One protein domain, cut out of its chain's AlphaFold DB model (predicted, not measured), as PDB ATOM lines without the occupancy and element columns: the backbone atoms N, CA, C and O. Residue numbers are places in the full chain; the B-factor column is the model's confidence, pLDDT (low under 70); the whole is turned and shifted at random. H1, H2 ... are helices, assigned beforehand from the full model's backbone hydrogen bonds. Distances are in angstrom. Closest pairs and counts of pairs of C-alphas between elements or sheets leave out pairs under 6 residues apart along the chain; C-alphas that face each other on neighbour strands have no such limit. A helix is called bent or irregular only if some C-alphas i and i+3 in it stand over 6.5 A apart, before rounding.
ATOM      1  N   ILE A 426     -40.845 -35.977  35.162       70.94
ATOM      2  CA  ILE A 426     -39.535 -36.456  34.758       70.94
ATOM      3  C   ILE A 426     -38.581 -35.327  35.107       70.94
ATOM      4  O   ILE A 426     -38.813 -34.169  34.748       70.94
ATOM      5  N   SER A 427     -37.566 -35.656  35.902       85.19
ATOM      6  CA  SER A 427     -36.619 -34.650  36.349       85.19
ATOM      7  C   SER A 427     -36.014 -33.970  35.110       85.19
ATOM      8  O   SER A 427     -35.800 -34.651  34.100       85.19
ATOM      9  N   PRO A 428     -35.707 -32.661  35.146       86.06
ATOM     10  CA  PRO A 428     -35.081 -31.972  34.012       86.06
ATOM     11  C   PRO A 428     -33.865 -32.735  33.465       86.06
ATOM     12  O   PRO A 428     -33.667 -32.853  32.259       86.06
ATOM     13  N   LYS A 429     -33.111 -33.363  34.373       88.38
ATOM     14  CA  LYS A 429     -31.983 -34.245  34.073       88.38
ATOM     15  C   LYS A 429     -32.368 -35.460  33.227       88.38
ATOM     16  O   LYS A 429     -31.686 -35.753  32.248       88.38
ATOM     17  N   ASP A 430     -33.428 -36.170  33.594       89.19
ATOM     18  CA  ASP A 430     -33.872 -37.362  32.869       89.19
ATOM     19  C   ASP A 430     -34.486 -36.997  31.515       89.19
ATOM     20  O   ASP A 430     -34.198 -37.661  30.522       89.19
ATOM     21  N   ALA A 431     -35.263 -35.911  31.450       90.00
ATOM     22  CA  ALA A 431     -35.850 -35.420  30.206       90.00
ATOM     23  C   ALA A 431     -34.760 -35.041  29.194       90.00
ATOM     24  O   ALA A 431     -34.751 -35.536  28.068       90.00
ATOM     25  N   LEU A 432     -33.784 -34.231  29.615       92.00
ATOM     26  CA  LEU A 432     -32.665 -33.827  28.763       92.00
ATOM     27  C   LEU A 432     -31.787 -35.012  28.358       92.00
ATOM     28  O   LEU A 432     -31.326 -35.071  27.218       92.00
ATOM     29  N   LYS A 433     -31.585 -35.988  29.253       91.75
ATOM     30  CA  LYS A 433     -30.866 -37.220  28.915       91.75
ATOM     31  C   LYS A 433     -31.592 -38.006  27.819       91.75
ATOM     32  O   LYS A 433     -30.938 -38.421  26.868       91.75
ATOM     33  N   ARG A 434     -32.918 -38.164  27.909       92.88
ATOM     34  CA  ARG A 434     -33.719 -38.828  26.864       92.88
ATOM     35  C   ARG A 434     -33.637 -38.091  25.527       92.88
ATOM     36  O   ARG A 434     -33.479 -38.740  24.499       92.88
ATOM     37  N   ILE A 435     -33.684 -36.756  25.543       93.69
ATOM     38  CA  ILE A 435     -33.506 -35.934  24.334       93.69
ATOM     39  C   ILE A 435     -32.125 -36.180  23.715       93.69
ATOM     40  O   ILE A 435     -32.029 -36.390  22.508       93.69
ATOM     41  N   TYR A 436     -31.062 -36.199  24.522       93.81
ATOM     42  CA  TYR A 436     -29.712 -36.479  24.029       93.81
ATOM     43  C   TYR A 436     -29.584 -37.897  23.458       93.81
ATOM     44  O   TYR A 436     -29.043 -38.070  22.369       93.81
ATOM     45  N   ASP A 437     -30.091 -38.907  24.167       93.44
ATOM     46  CA  ASP A 437     -30.001 -40.304  23.738       93.44
ATOM     47  C   ASP A 437     -30.795 -40.530  22.429       93.44
ATOM     48  O   ASP A 437     -30.303 -41.203  21.521       93.44
ATOM     49  N   TRP A 438     -31.969 -39.897  22.279       94.81
ATOM     50  CA  TRP A 438     -32.725 -39.865  21.017       94.81
ATOM     51  C   TRP A 438     -31.933 -39.197  19.894       94.81
ATOM     52  O   TRP A 438     -31.791 -39.770  18.812       94.81
ATOM     53  N   TRP A 439     -31.391 -38.004  20.153       95.19
ATOM     54  CA  TRP A 439     -30.608 -37.281  19.161       95.19
ATOM     55  C   TRP A 439     -29.431 -38.131  18.686       95.19
ATOM     56  O   TRP A 439     -29.229 -38.305  17.486       95.19
ATOM     57  N   LYS A 440     -28.712 -38.769  19.615       93.75
ATOM     58  CA  LYS A 440     -27.562 -39.605  19.276       93.75
ATOM     59  C   LYS A 440     -27.930 -40.773  18.359       93.75
ATOM     60  O   LYS A 440     -27.133 -41.114  17.485       93.75
ATOM     61  N   ALA A 441     -29.112 -41.357  18.552       93.06
ATOM     62  CA  ALA A 441     -29.603 -42.485  17.770       93.06
ATOM     63  C   ALA A 441     -30.132 -42.084  16.381       93.06
ATOM     64  O   ALA A 441     -29.913 -42.816  15.418       93.06
ATOM     65  N   GLU A 442     -30.817 -40.941  16.260       93.62
ATOM     66  CA  GLU A 442     -31.594 -40.600  15.057       93.62
ATOM     67  C   GLU A 442     -31.112 -39.346  14.296       93.62
ATOM     68  O   GLU A 442     -31.663 -39.038  13.238       93.62
ATOM     69  N   GLN A 443     -30.087 -38.622  14.770       92.12
ATOM     70  CA  GLN A 443     -29.690 -37.306  14.228       92.12
ATOM     71  C   GLN A 443     -29.474 -37.248  12.711       92.12
ATOM     72  O   GLN A 443     -29.773 -36.226  12.101       92.12
ATOM     73  N   GLY A 444     -28.990 -38.323  12.076       89.88
ATOM     74  CA  GLY A 444     -28.626 -38.308  10.654       89.88
ATOM     75  C   GLY A 444     -29.776 -37.885   9.732       89.88
ATOM     76  O   GLY A 444     -29.603 -36.996   8.899       89.88
ATOM     77  N   GLY A 445     -30.969 -38.463   9.915       89.44
ATOM     78  CA  GLY A 445     -32.146 -38.109   9.112       89.44
ATOM     79  C   GLY A 445     -32.696 -36.719   9.442       89.44
ATOM     80  O   GLY A 445     -33.139 -35.989   8.554       89.44
ATOM     81  N   TRP A 446     -32.618 -36.324  10.713       92.50
ATOM     82  CA  TRP A 446     -33.087 -35.025  11.192       92.50
ATOM     83  C   TRP A 446     -32.230 -33.863  10.696       92.50
ATOM     84  O   TRP A 446     -32.776 -32.836  10.299       92.50
ATOM     85  N   ILE A 447     -30.907 -34.034  10.655       91.44
ATOM     86  CA  ILE A 447     -29.983 -33.042  10.095       91.44
ATOM     87  C   ILE A 447     -30.253 -32.869   8.598       91.44
ATOM     88  O   ILE A 447     -30.370 -31.739   8.136       91.44
ATOM     89  N   GLN A 448     -30.433 -33.958   7.846       89.38
ATOM     90  CA  GLN A 448     -30.746 -33.870   6.414       89.38
ATOM     91  C   GLN A 448     -32.082 -33.159   6.141       89.38
ATOM     92  O   GLN A 448     -32.174 -32.356   5.210       89.38
ATOM     93  N   ASP A 449     -33.125 -33.429   6.937       88.75
ATOM     94  CA  ASP A 449     -34.403 -32.704   6.839       88.75
ATOM     95  C   ASP A 449     -34.238 -31.224   7.204       88.75
ATOM     96  O   ASP A 449     -34.745 -30.363   6.486       88.75
ATOM     97  N   TYR A 450     -33.489 -30.922   8.267       90.69
ATOM     98  CA  TYR A 450     -33.185 -29.555   8.678       90.69
ATOM     99  C   TYR A 450     -32.461 -28.774   7.575       90.69
ATOM    100  O   TYR A 450     -32.929 -27.713   7.166       90.69
ATOM    101  N   GLU A 451     -31.361 -29.314   7.041       90.56
ATOM    102  CA  GLU A 451     -30.566 -28.641   6.012       90.56
ATOM    103  C   GLU A 451     -31.382 -28.404   4.741       90.56
ATOM    104  O   GLU A 451     -31.388 -27.287   4.225       90.56
ATOM    105  N   ARG A 452     -32.160 -29.403   4.304       88.06
ATOM    106  CA  ARG A 452     -33.077 -29.249   3.169       88.06
ATOM    107  C   ARG A 452     -34.113 -28.151   3.414       88.06
ATOM    108  O   ARG A 452     -34.504 -27.474   2.476       88.06
ATOM    109  N   ARG A 453     -34.617 -27.982   4.635       87.69
ATOM    110  CA  ARG A 453     -35.651 -26.978   4.942       87.69
ATOM    111  C   ARG A 453     -35.094 -25.576   5.159       87.69
ATOM    112  O   ARG A 453     -35.862 -24.625   5.061       87.69
ATOM    113  N   THR A 454     -33.815 -25.452   5.501       89.50
ATOM    114  CA  THR A 454     -33.200 -24.177   5.884       89.50
ATOM    115  C   THR A 454     -32.373 -23.558   4.766       89.50
ATOM    116  O   THR A 454     -32.470 -22.348   4.582       89.50
ATOM    117  N   VAL A 632     -30.426 -20.703  19.347       93.56
ATOM    118  CA  VAL A 632     -31.334 -19.669  18.850       93.56
ATOM    119  C   VAL A 632     -32.576 -19.617  19.752       93.56
ATOM    120  O   VAL A 632     -33.399 -20.535  19.725       93.56
ATOM    121  N   PRO A 633     -32.779 -18.551  20.551       91.38
ATOM    122  CA  PRO A 633     -33.802 -18.533  21.592       91.38
ATOM    123  C   PRO A 633     -35.162 -18.084  21.029       91.38
ATOM    124  O   PRO A 633     -35.802 -17.146  21.514       91.38
ATOM    125  N   VAL A 634     -35.617 -18.755  19.971       89.19
ATOM    126  CA  VAL A 634     -36.956 -18.556  19.396       89.19
ATOM    127  C   VAL A 634     -38.039 -18.972  20.398       89.19
ATOM    128  O   VAL A 634     -37.810 -19.842  21.238       89.19
ATOM    129  N   GLY A 635     -39.232 -18.370  20.306       86.25
ATOM    130  CA  GLY A 635     -40.311 -18.534  21.298       86.25
ATOM    131  C   GLY A 635     -40.597 -19.991  21.669       86.25
ATOM    132  O   GLY A 635     -40.524 -20.351  22.837       86.25
ATOM    133  N   ARG A 636     -40.764 -20.858  20.668       85.56
ATOM    134  CA  ARG A 636     -41.003 -22.300  20.844       85.56
ATOM    135  C   ARG A 636     -39.896 -23.047  21.607       85.56
ATOM    136  O   ARG A 636     -40.185 -23.945  22.390       85.56
ATOM    137  N   VAL A 637     -38.625 -22.677  21.406       90.19
ATOM    138  CA  VAL A 637     -37.493 -23.287  22.127       90.19
ATOM    139  C   VAL A 637     -37.477 -22.779  23.561       90.19
ATOM    140  O   VAL A 637     -37.291 -23.570  24.480       90.19
ATOM    141  N   ARG A 638     -37.742 -21.483  23.770       91.50
ATOM    142  CA  ARG A 638     -37.865 -20.912  25.117       91.50
ATOM    143  C   ARG A 638     -39.003 -21.567  25.898       91.50
ATOM    144  O   ARG A 638     -38.787 -21.973  27.031       91.50
ATOM    145  N   GLU A 639     -40.168 -21.744  25.281       88.31
ATOM    146  CA  GLU A 639     -41.319 -22.438  25.871       88.31
ATOM    147  C   GLU A 639     -40.994 -23.893  26.228       88.31
ATOM    148  O   GLU A 639     -41.288 -24.328  27.344       88.31
ATOM    149  N   LEU A 640     -40.330 -24.629  25.328       89.56
ATOM    150  CA  LEU A 640     -39.868 -25.989  25.605       89.56
ATOM    151  C   LEU A 640     -38.892 -26.007  26.789       89.56
ATOM    152  O   LEU A 640     -39.121 -26.739  27.751       89.56
ATOM    153  N   CYS A 641     -37.849 -25.179  26.771       90.00
ATOM    154  CA  CYS A 641     -36.875 -25.100  27.859       90.00
ATOM    155  C   CYS A 641     -37.534 -24.708  29.189       90.00
ATOM    156  O   CYS A 641     -37.249 -25.325  30.214       90.00
ATOM    157  N   SER A 642     -38.457 -23.743  29.192       89.06
ATOM    158  CA  SER A 642     -39.223 -23.378  30.387       89.06
ATOM    159  C   SER A 642     -40.095 -24.525  30.891       89.06
ATOM    160  O   SER A 642     -40.138 -24.757  32.097       89.06
ATOM    161  N   SER A 643     -40.721 -25.298  29.998       86.06
ATOM    162  CA  SER A 643     -41.482 -26.497  30.385       86.06
ATOM    163  C   SER A 643     -40.604 -27.589  31.011       86.06
ATOM    164  O   SER A 643     -41.073 -28.346  31.858       86.06
ATOM    165  N   LEU A 644     -39.318 -27.624  30.646       87.44
ATOM    166  CA  LEU A 644     -38.305 -28.509  31.222       87.44
ATOM    167  C   LEU A 644     -37.687 -27.957  32.519       87.44
ATOM    168  O   LEU A 644     -36.866 -28.640  33.122       87.44
ATOM    169  N   GLY A 645     -38.071 -26.756  32.969       86.81
ATOM    170  CA  GLY A 645     -37.596 -26.149  34.218       86.81
ATOM    171  C   GLY A 645     -36.562 -25.029  34.057       86.81
ATOM    172  O   GLY A 645     -36.026 -24.562  35.060       86.81
ATOM    173  N   CYS A 646     -36.283 -24.563  32.836       88.88
ATOM    174  CA  CYS A 646     -35.394 -23.423  32.603       88.88
ATOM    175  C   CYS A 646     -36.079 -22.098  32.981       88.88
ATOM    176  O   CYS A 646     -36.994 -21.628  32.299       88.88
ATOM    177  N   SER A 647     -35.611 -21.467  34.059       87.88
ATOM    178  CA  SER A 647     -36.084 -20.158  34.528       87.88
ATOM    179  C   SER A 647     -35.247 -18.996  33.979       87.88
ATOM    180  O   SER A 647     -34.077 -19.172  33.662       87.88
ATOM    181  N   GLY A 648     -35.817 -17.786  33.944       84.44
ATOM    182  CA  GLY A 648     -35.078 -16.551  33.628       84.44
ATOM    183  C   GLY A 648     -35.029 -16.165  32.146       84.44
ATOM    184  O   GLY A 648     -34.366 -15.192  31.802       84.44
ATOM    185  N   LEU A 649     -35.741 -16.888  31.276       89.19
ATOM    186  CA  LEU A 649     -35.852 -16.553  29.854       89.19
ATOM    187  C   LEU A 649     -36.738 -15.317  29.650       89.19
ATOM    188  O   LEU A 649     -37.812 -15.202  30.247       89.19
ATOM    189  N   ASN A 650     -36.302 -14.393  28.794       83.25
ATOM    190  CA  ASN A 650     -37.068 -13.195  28.466       83.25
ATOM    191  C   ASN A 650     -38.278 -13.563  27.590       83.25
ATOM    192  O   ASN A 650     -38.158 -14.422  26.723       83.25
ATOM    193  N   ALA A 651     -39.435 -12.911  27.763       75.38
ATOM    194  CA  ALA A 651     -40.651 -13.194  26.989       75.38
ATOM    195  C   ALA A 651     -40.526 -12.845  25.491       75.38
ATOM    196  O   ALA A 651     -41.025 -13.581  24.635       75.38
ATOM    197  N   GLN A 652     -39.812 -11.770  25.157       72.88
ATOM    198  CA  GLN A 652     -39.545 -11.335  23.783       72.88
ATOM    199  C   GLN A 652     -38.321 -12.035  23.171       72.88
ATOM    200  O   GLN A 652     -38.173 -12.050  21.952       72.88
ATOM    201  N   GLY A 653     -37.503 -12.691  23.996       82.12
ATOM    202  CA  GLY A 653     -36.260 -13.328  23.578       82.12
ATOM    203  C   GLY A 653     -35.097 -12.337  23.531       82.12
ATOM    204  O   GLY A 653     -35.245 -11.191  23.109       82.12
ATOM    205  N   SER A 654     -33.914 -12.784  23.946       87.06
ATOM    206  CA  SER A 654     -32.675 -12.009  23.830       87.06
ATOM    207  C   SER A 654     -31.487 -12.898  23.458       87.06
ATOM    208  O   SER A 654     -31.527 -14.101  23.687       87.06
ATOM    209  N   ILE A 655     -30.392 -12.323  22.948       89.00
ATOM    210  CA  ILE A 655     -29.127 -13.065  22.763       89.00
ATOM    211  C   ILE A 655     -28.667 -13.703  24.088       89.00
ATOM    212  O   ILE A 655     -28.112 -14.799  24.094       89.00
ATOM    213  N   ASN A 656     -28.926 -13.048  25.224       89.94
ATOM    214  CA  ASN A 656     -28.562 -13.570  26.538       89.94
ATOM    215  C   ASN A 656     -29.350 -14.836  26.913       89.94
ATOM    216  O   ASN A 656     -28.846 -15.667  27.663       89.94
ATOM    217  N   ASP A 657     -30.542 -15.033  26.345       92.06
ATOM    218  CA  ASP A 657     -31.339 -16.239  26.573       92.06
ATOM    219  C   ASP A 657     -30.638 -17.486  26.016       92.06
ATOM    220  O   ASP A 657     -30.784 -18.561  26.590       92.06
ATOM    221  N   SER A 658     -29.818 -17.351  24.963       94.56
ATOM    222  CA  SER A 658     -28.965 -18.444  24.466       94.56
ATOM    223  C   SER A 658     -28.036 -18.965  25.566       94.56
ATOM    224  O   SER A 658     -27.923 -20.175  25.762       94.56
ATOM    225  N   LYS A 659     -27.419 -18.055  26.335       92.94
ATOM    226  CA  LYS A 659     -26.531 -18.421  27.447       92.94
ATOM    227  C   LYS A 659     -27.296 -19.099  28.572       92.94
ATOM    228  O   LYS A 659     -26.847 -20.113  29.081       92.94
ATOM    229  N   ILE A 660     -28.471 -18.572  28.914       94.25
ATOM    230  CA  ILE A 660     -29.333 -19.157  29.950       94.25
ATOM    231  C   ILE A 660     -29.722 -20.592  29.571       94.25
ATOM    232  O   ILE A 660     -29.662 -21.483  30.417       94.25
ATOM    233  N   ILE A 661     -30.068 -20.835  28.300       95.00
ATOM    234  CA  ILE A 661     -30.351 -22.183  27.788       95.00
ATOM    235  C   ILE A 661     -29.103 -23.068  27.897       95.00
ATOM    236  O   ILE A 661     -29.197 -24.182  28.409       95.00
ATOM    237  N   TYR A 662     -27.938 -22.584  27.463       94.69
ATOM    238  CA  TYR A 662     -26.682 -23.331  27.549       94.69
ATOM    239  C   TYR A 662     -26.316 -23.712  28.993       94.69
ATOM    240  O   TYR A 662     -26.013 -24.875  29.263       94.69
ATOM    241  N   ASP A 663     -26.404 -22.766  29.927       93.44
ATOM    242  CA  ASP A 663     -26.092 -22.977  31.343       93.44
ATOM    243  C   ASP A 663     -27.087 -23.951  31.993       93.44
ATOM    244  O   ASP A 663     -26.689 -24.839  32.752       93.44
ATOM    245  N   PHE A 664     -28.377 -23.851  31.648       94.31
ATOM    246  CA  PHE A 664     -29.405 -24.802  32.079       94.31
ATOM    247  C   PHE A 664     -29.100 -26.226  31.596       94.31
ATOM    248  O   PHE A 664     -29.141 -27.175  32.384       94.31
ATOM    249  N   LEU A 665     -28.739 -26.384  30.320       93.38
ATOM    250  CA  LEU A 665     -28.341 -27.676  29.767       93.38
ATOM    251  C   LEU A 665     -27.076 -28.205  30.453       93.38
ATOM    252  O   LEU A 665     -27.052 -29.370  30.839       93.38
ATOM    253  N   GLY A 666     -26.061 -27.365  30.672       91.75
ATOM    254  CA  GLY A 666     -24.820 -27.728  31.367       91.75
ATOM    255  C   GLY A 666     -25.005 -28.096  32.843       91.75
ATOM    256  O   GLY A 666     -24.243 -28.900  33.378       91.75
ATOM    257  N   GLY A 667     -26.048 -27.577  33.497       90.31
ATOM    258  CA  GLY A 667     -26.423 -27.962  34.861       90.31
ATOM    259  C   GLY A 667     -27.028 -29.368  34.973       90.31
ATOM    260  O   GLY A 667     -27.044 -29.956  36.058       90.31
ATOM    261  N   HIS A 668     -27.518 -29.932  33.865       90.69
ATOM    262  CA  HIS A 668     -28.258 -31.199  33.849       90.69
ATOM    263  C   HIS A 668     -27.622 -32.290  32.976       90.69
ATOM    264  O   HIS A 668     -27.739 -33.479  33.291       90.69
ATOM    265  N   LEU A 669     -26.922 -31.908  31.912       88.88
ATOM    266  CA  LEU A 669     -26.152 -32.777  31.028       88.88
ATOM    267  C   LEU A 669     -24.657 -32.674  31.349       88.88
ATOM    268  O   LEU A 669     -24.181 -31.691  31.905       88.88
ATOM    269  N   ARG A 670     -23.890 -33.706  30.986       84.06
ATOM    270  CA  ARG A 670     -22.424 -33.604  31.012       84.06
ATOM    271  C   ARG A 670     -21.963 -32.625  29.933       84.06
ATOM    272  O   ARG A 670     -22.605 -32.510  28.893       84.06
ATOM    273  N   GLN A 671     -20.837 -31.962  30.170       78.12
ATOM    274  CA  GLN A 671     -20.348 -30.869  29.327       78.12
ATOM    275  C   GLN A 671     -20.083 -31.277  27.866       78.12
ATOM    276  O   GLN A 671     -20.315 -30.486  26.960       78.12
ATOM    277  N   ASP A 672     -19.705 -32.534  27.623       80.50
ATOM    278  CA  ASP A 672     -19.530 -33.136  26.292       80.50
ATOM    279  C   ASP A 672     -20.846 -33.356  25.524       80.50
ATOM    280  O   ASP A 672     -20.832 -33.597  24.319       80.50
ATOM    281  N   ARG A 673     -21.991 -33.286  26.210       89.56
ATOM    282  CA  ARG A 673     -23.321 -33.554  25.644       89.56
ATOM    283  C   ARG A 673     -24.139 -32.302  25.385       89.56
ATOM    284  O   ARG A 673     -25.129 -32.381  24.664       89.56
ATOM    285  N   VAL A 674     -23.740 -31.174  25.972       91.44
ATOM    286  CA  VAL A 674     -24.491 -29.917  25.889       91.44
ATOM    287  C   VAL A 674     -24.651 -29.499  24.433       91.44
ATOM    288  O   VAL A 674     -25.750 -29.166  24.030       91.44
ATOM    289  N   THR A 675     -23.607 -29.633  23.614       93.00
ATOM    290  CA  THR A 675     -23.606 -29.208  22.204       93.00
ATOM    291  C   THR A 675     -24.433 -30.087  21.262       93.00
ATOM    292  O   THR A 675     -24.496 -29.773  20.076       93.00
ATOM    293  N   PHE A 676     -25.035 -31.187  21.736       94.38
ATOM    294  CA  PHE A 676     -25.760 -32.154  20.900       94.38
ATOM    295  C   PHE A 676     -24.966 -32.576  19.648       94.38
ATOM    296  O   PHE A 676     -25.442 -32.450  18.522       94.38
ATOM    297  N   ASP A 677     -23.725 -33.031  19.850       91.56
ATOM    298  CA  ASP A 677     -22.785 -33.379  18.771       91.56
ATOM    299  C   ASP A 677     -22.543 -32.217  17.773       91.56
ATOM    300  O   ASP A 677     -22.410 -32.422  16.570       91.56
ATOM    301  N   GLY A 678     -22.512 -30.976  18.270       91.50
ATOM    302  CA  GLY A 678     -22.308 -29.767  17.459       91.50
ATOM    303  C   GLY A 678     -23.565 -29.238  16.759       91.50
ATOM    304  O   GLY A 678     -23.467 -28.318  15.951       91.50
ATOM    305  N   CYS A 679     -24.745 -29.791  17.055       93.88
ATOM    306  CA  CYS A 679     -26.023 -29.363  16.475       93.88
ATOM    307  C   CYS A 679     -26.842 -28.427  17.380       93.88
ATOM    308  O   CYS A 679     -27.852 -27.881  16.936       93.88
ATOM    309  N   TYR A 680     -26.396 -28.217  18.620       95.62
ATOM    310  CA  TYR A 680     -26.904 -27.222  19.567       95.62
ATOM    311  C   TYR A 680     -28.428 -27.243  19.737       95.62
ATOM    312  O   TYR A 680     -28.968 -28.192  20.298       95.62
ATOM    313  N   ASP A 681     -29.140 -26.208  19.291       94.19
ATOM    314  CA  ASP A 681     -30.579 -26.059  19.488       94.19
ATOM    315  C   ASP A 681     -31.443 -26.761  18.433       94.19
ATOM    316  O   ASP A 681     -32.651 -26.864  18.637       94.19
ATOM    317  N   ILE A 682     -30.870 -27.295  17.347       94.75
ATOM    318  CA  ILE A 682     -31.619 -28.031  16.307       94.75
ATOM    319  C   ILE A 682     -32.530 -29.128  16.901       94.75
ATOM    320  O   ILE A 682     -33.712 -29.164  16.546       94.75
ATOM    321  N   PRO A 683     -32.070 -29.987  17.836       94.62
ATOM    322  CA  PRO A 683     -32.917 -31.019  18.433       94.62
ATOM    323  C   PRO A 683     -34.080 -30.408  19.222       94.62
ATOM    324  O   PRO A 683     -35.211 -30.882  19.140       94.62
ATOM    325  N   LEU A 684     -33.825 -29.312  19.944       94.12
ATOM    326  CA  LEU A 684     -34.843 -28.595  20.715       94.12
ATOM    327  C   LEU A 684     -35.873 -27.936  19.794       94.12
ATOM    328  O   LEU A 684     -37.066 -27.979  20.083       94.12
ATOM    329  N   GLN A 685     -35.436 -27.373  18.663       91.81
ATOM    330  CA  GLN A 685     -36.333 -26.819  17.652       91.81
ATOM    331  C   GLN A 685     -37.248 -27.896  17.062       91.81
ATOM    332  O   GLN A 685     -38.451 -27.670  16.955       91.81
ATOM    333  N   ILE A 686     -36.706 -29.071  16.729       91.00
ATOM    334  CA  ILE A 686     -37.482 -30.190  16.177       91.00
ATOM    335  C   ILE A 686     -38.538 -30.667  17.178       91.00
ATOM    336  O   ILE A 686     -39.696 -30.852  16.807       91.00
ATOM    337  N   LEU A 687     -38.166 -30.833  18.450       89.94
ATOM    338  CA  LEU A 687     -39.101 -31.254  19.498       89.94
ATOM    339  C   LEU A 687     -40.143 -30.187  19.824       89.94
ATOM    340  O   LEU A 687     -41.265 -30.523  20.192       89.94
ATOM    341  N   ALA A 688     -39.791 -28.913  19.685       87.25
ATOM    342  CA  ALA A 688     -40.738 -27.821  19.842       87.25
ATOM    343  C   ALA A 688     -41.719 -27.712  18.656       87.25
ATOM    344  O   ALA A 688     -42.808 -27.178  18.828       87.25
ATOM    345  N   GLU A 689     -41.352 -28.200  17.465       84.12
ATOM    346  CA  GLU A 689     -42.235 -28.249  16.288       84.12
ATOM    347  C   GLU A 689     -43.108 -29.511  16.222       84.12
ATOM    348  O   GLU A 689     -44.216 -29.455  15.688       84.12
ATOM    349  N   LYS A 690     -42.605 -30.661  16.692       84.38
ATOM    350  CA  LYS A 690     -43.247 -31.974  16.519       84.38
ATOM    351  C   LYS A 690     -43.696 -32.563  17.852       84.38
ATOM    352  O   LYS A 690     -42.964 -33.327  18.487       84.38
ATOM    353  N   ASP A 691     -44.937 -32.264  18.222       76.50
ATOM    354  CA  ASP A 691     -45.541 -32.706  19.482       76.50
ATOM    355  C   ASP A 691     -45.530 -34.225  19.672       76.50
ATOM    356  O   ASP A 691     -45.191 -34.690  20.760       76.50
ATOM    357  N   ASP A 692     -45.798 -35.002  18.622       80.94
ATOM    358  CA  ASP A 692     -45.788 -36.469  18.696       80.94
ATOM    359  C   ASP A 692     -44.401 -37.015  19.053       80.94
ATOM    360  O   ASP A 692     -44.262 -37.917  19.878       80.94
ATOM    361  N   GLN A 693     -43.346 -36.434  18.468       82.88
ATOM    362  CA  GLN A 693     -41.968 -36.821  18.775       82.88
ATOM    363  C   GLN A 693     -41.596 -36.421  20.197       82.88
ATOM    364  O   GLN A 693     -41.026 -37.224  20.937       82.88
ATOM    365  N   ARG A 694     -41.981 -35.210  20.612       84.00
ATOM    366  CA  ARG A 694     -41.792 -34.740  21.984       84.00
ATOM    367  C   ARG A 694     -42.456 -35.672  22.991       84.00
ATOM    368  O   ARG A 694     -41.812 -36.049  23.964       84.00
ATOM    369  N   GLN A 695     -43.700 -36.085  22.750       82.25
ATOM    370  CA  GLN A 695     -44.403 -37.032  23.615       82.25
ATOM    371  C   GLN A 695     -43.744 -38.413  23.611       82.25
ATOM    372  O   GLN A 695     -43.581 -38.988  24.681       82.25
ATOM    373  N   ARG A 696     -43.310 -38.924  22.451       86.56
ATOM    374  CA  ARG A 696     -42.613 -40.219  22.342       86.56
ATOM    375  C   ARG A 696     -41.314 -40.272  23.151       86.56
ATOM    376  O   ARG A 696     -40.938 -41.332  23.629       86.56
ATOM    377  N   ILE A 697     -40.600 -39.151  23.239       85.75
ATOM    378  CA  ILE A 697     -39.282 -39.080  23.888       85.75
ATOM    379  C   ILE A 697     -39.417 -38.741  25.373       85.75
ATOM    380  O   ILE A 697     -38.654 -39.243  26.200       85.75
ATOM    381  N   LEU A 698     -40.363 -37.865  25.719       82.56
ATOM    382  CA  LEU A 698     -40.523 -37.357  27.077       82.56
ATOM    383  C   LEU A 698     -41.543 -38.121  27.914       82.56
ATOM    384  O   LEU A 698     -41.541 -37.902  29.114       82.56
ATOM    385  N   ASN A 699     -42.363 -39.007  27.353       72.81
ATOM    386  CA  ASN A 699     -43.162 -39.966  28.125       72.81
ATOM    387  C   ASN A 699     -42.445 -41.314  28.113       72.81
ATOM    388  O   ASN A 699     -42.198 -41.865  29.215       72.81
TER     389      ASN A 699
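This is residues 426 to 454 and 632 to 699 of the 699 residues of an uncharacterized protein of Desulfobulbus oralis (UniProt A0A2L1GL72). A long helix bent into an L, H1, frames this domain, with the short helix H4 in the core between its arm H1b and H2. H2 and H3 run the same way on the side away from H1b, and H5 packs on H1a. The printed part has 97 residues with five named helices, H1 to H5 in order, and no named strand; the class is all helix, with mostly crossed packing. It is compact, with a radius of gyration of the C-alphas of 12.6 A and spans of 33 by 29 by 26 A.

H1, residues 428 to 454, was assigned as one helix by its hydrogen bonds but is bent: C-alphas 441 and 444 are 8.3 A apart. Its arms H1a, residues 428 to 441, and H1b, residues 444 to 454, are about perpendicular at 88 degrees. With residues 428 to 432 alone, H1a touches H3, residues 655 to 668; their closest C-alphas, Lys 429 and His 668, are 4.8 A apart. H1a touches H5, residues 691 to 698, with C-alphas 431 and 698 closest at 5.9 A. H2, residues 635 to 643, touches H4, residues 682 to 689, about perpendicular at 90 degrees, with C-alphas 636 and 688 closest at 5.6 A. H4 and H5 only just touch, only at the corner, with 3 pairs of C-alphas within 8 A, the closest 687 and 694 at 5.1 A. Every O i to N i+4 pair is within hydrogen-bond range in H1a, H1b, H2, H4 and H5; in H3 8 of 10 are.

H1a begins at C-alpha 428 (-35.081, -31.972, 34.012) and measures 20.1 A; H1b measures 15.6 A, H2 12.1 A, H3 21.3 A, H4 10.6 A. H5, 10.2 A, ends at C-alpha 698 (-40.523, -37.357, 27.077).

Residues 455 to 631 are not printed; C-alphas 454 and 632 are 13.9 A apart across the cut. The links H2 to H3 and H3 to H4 are long. No printed residue is under 70 in pLDDT.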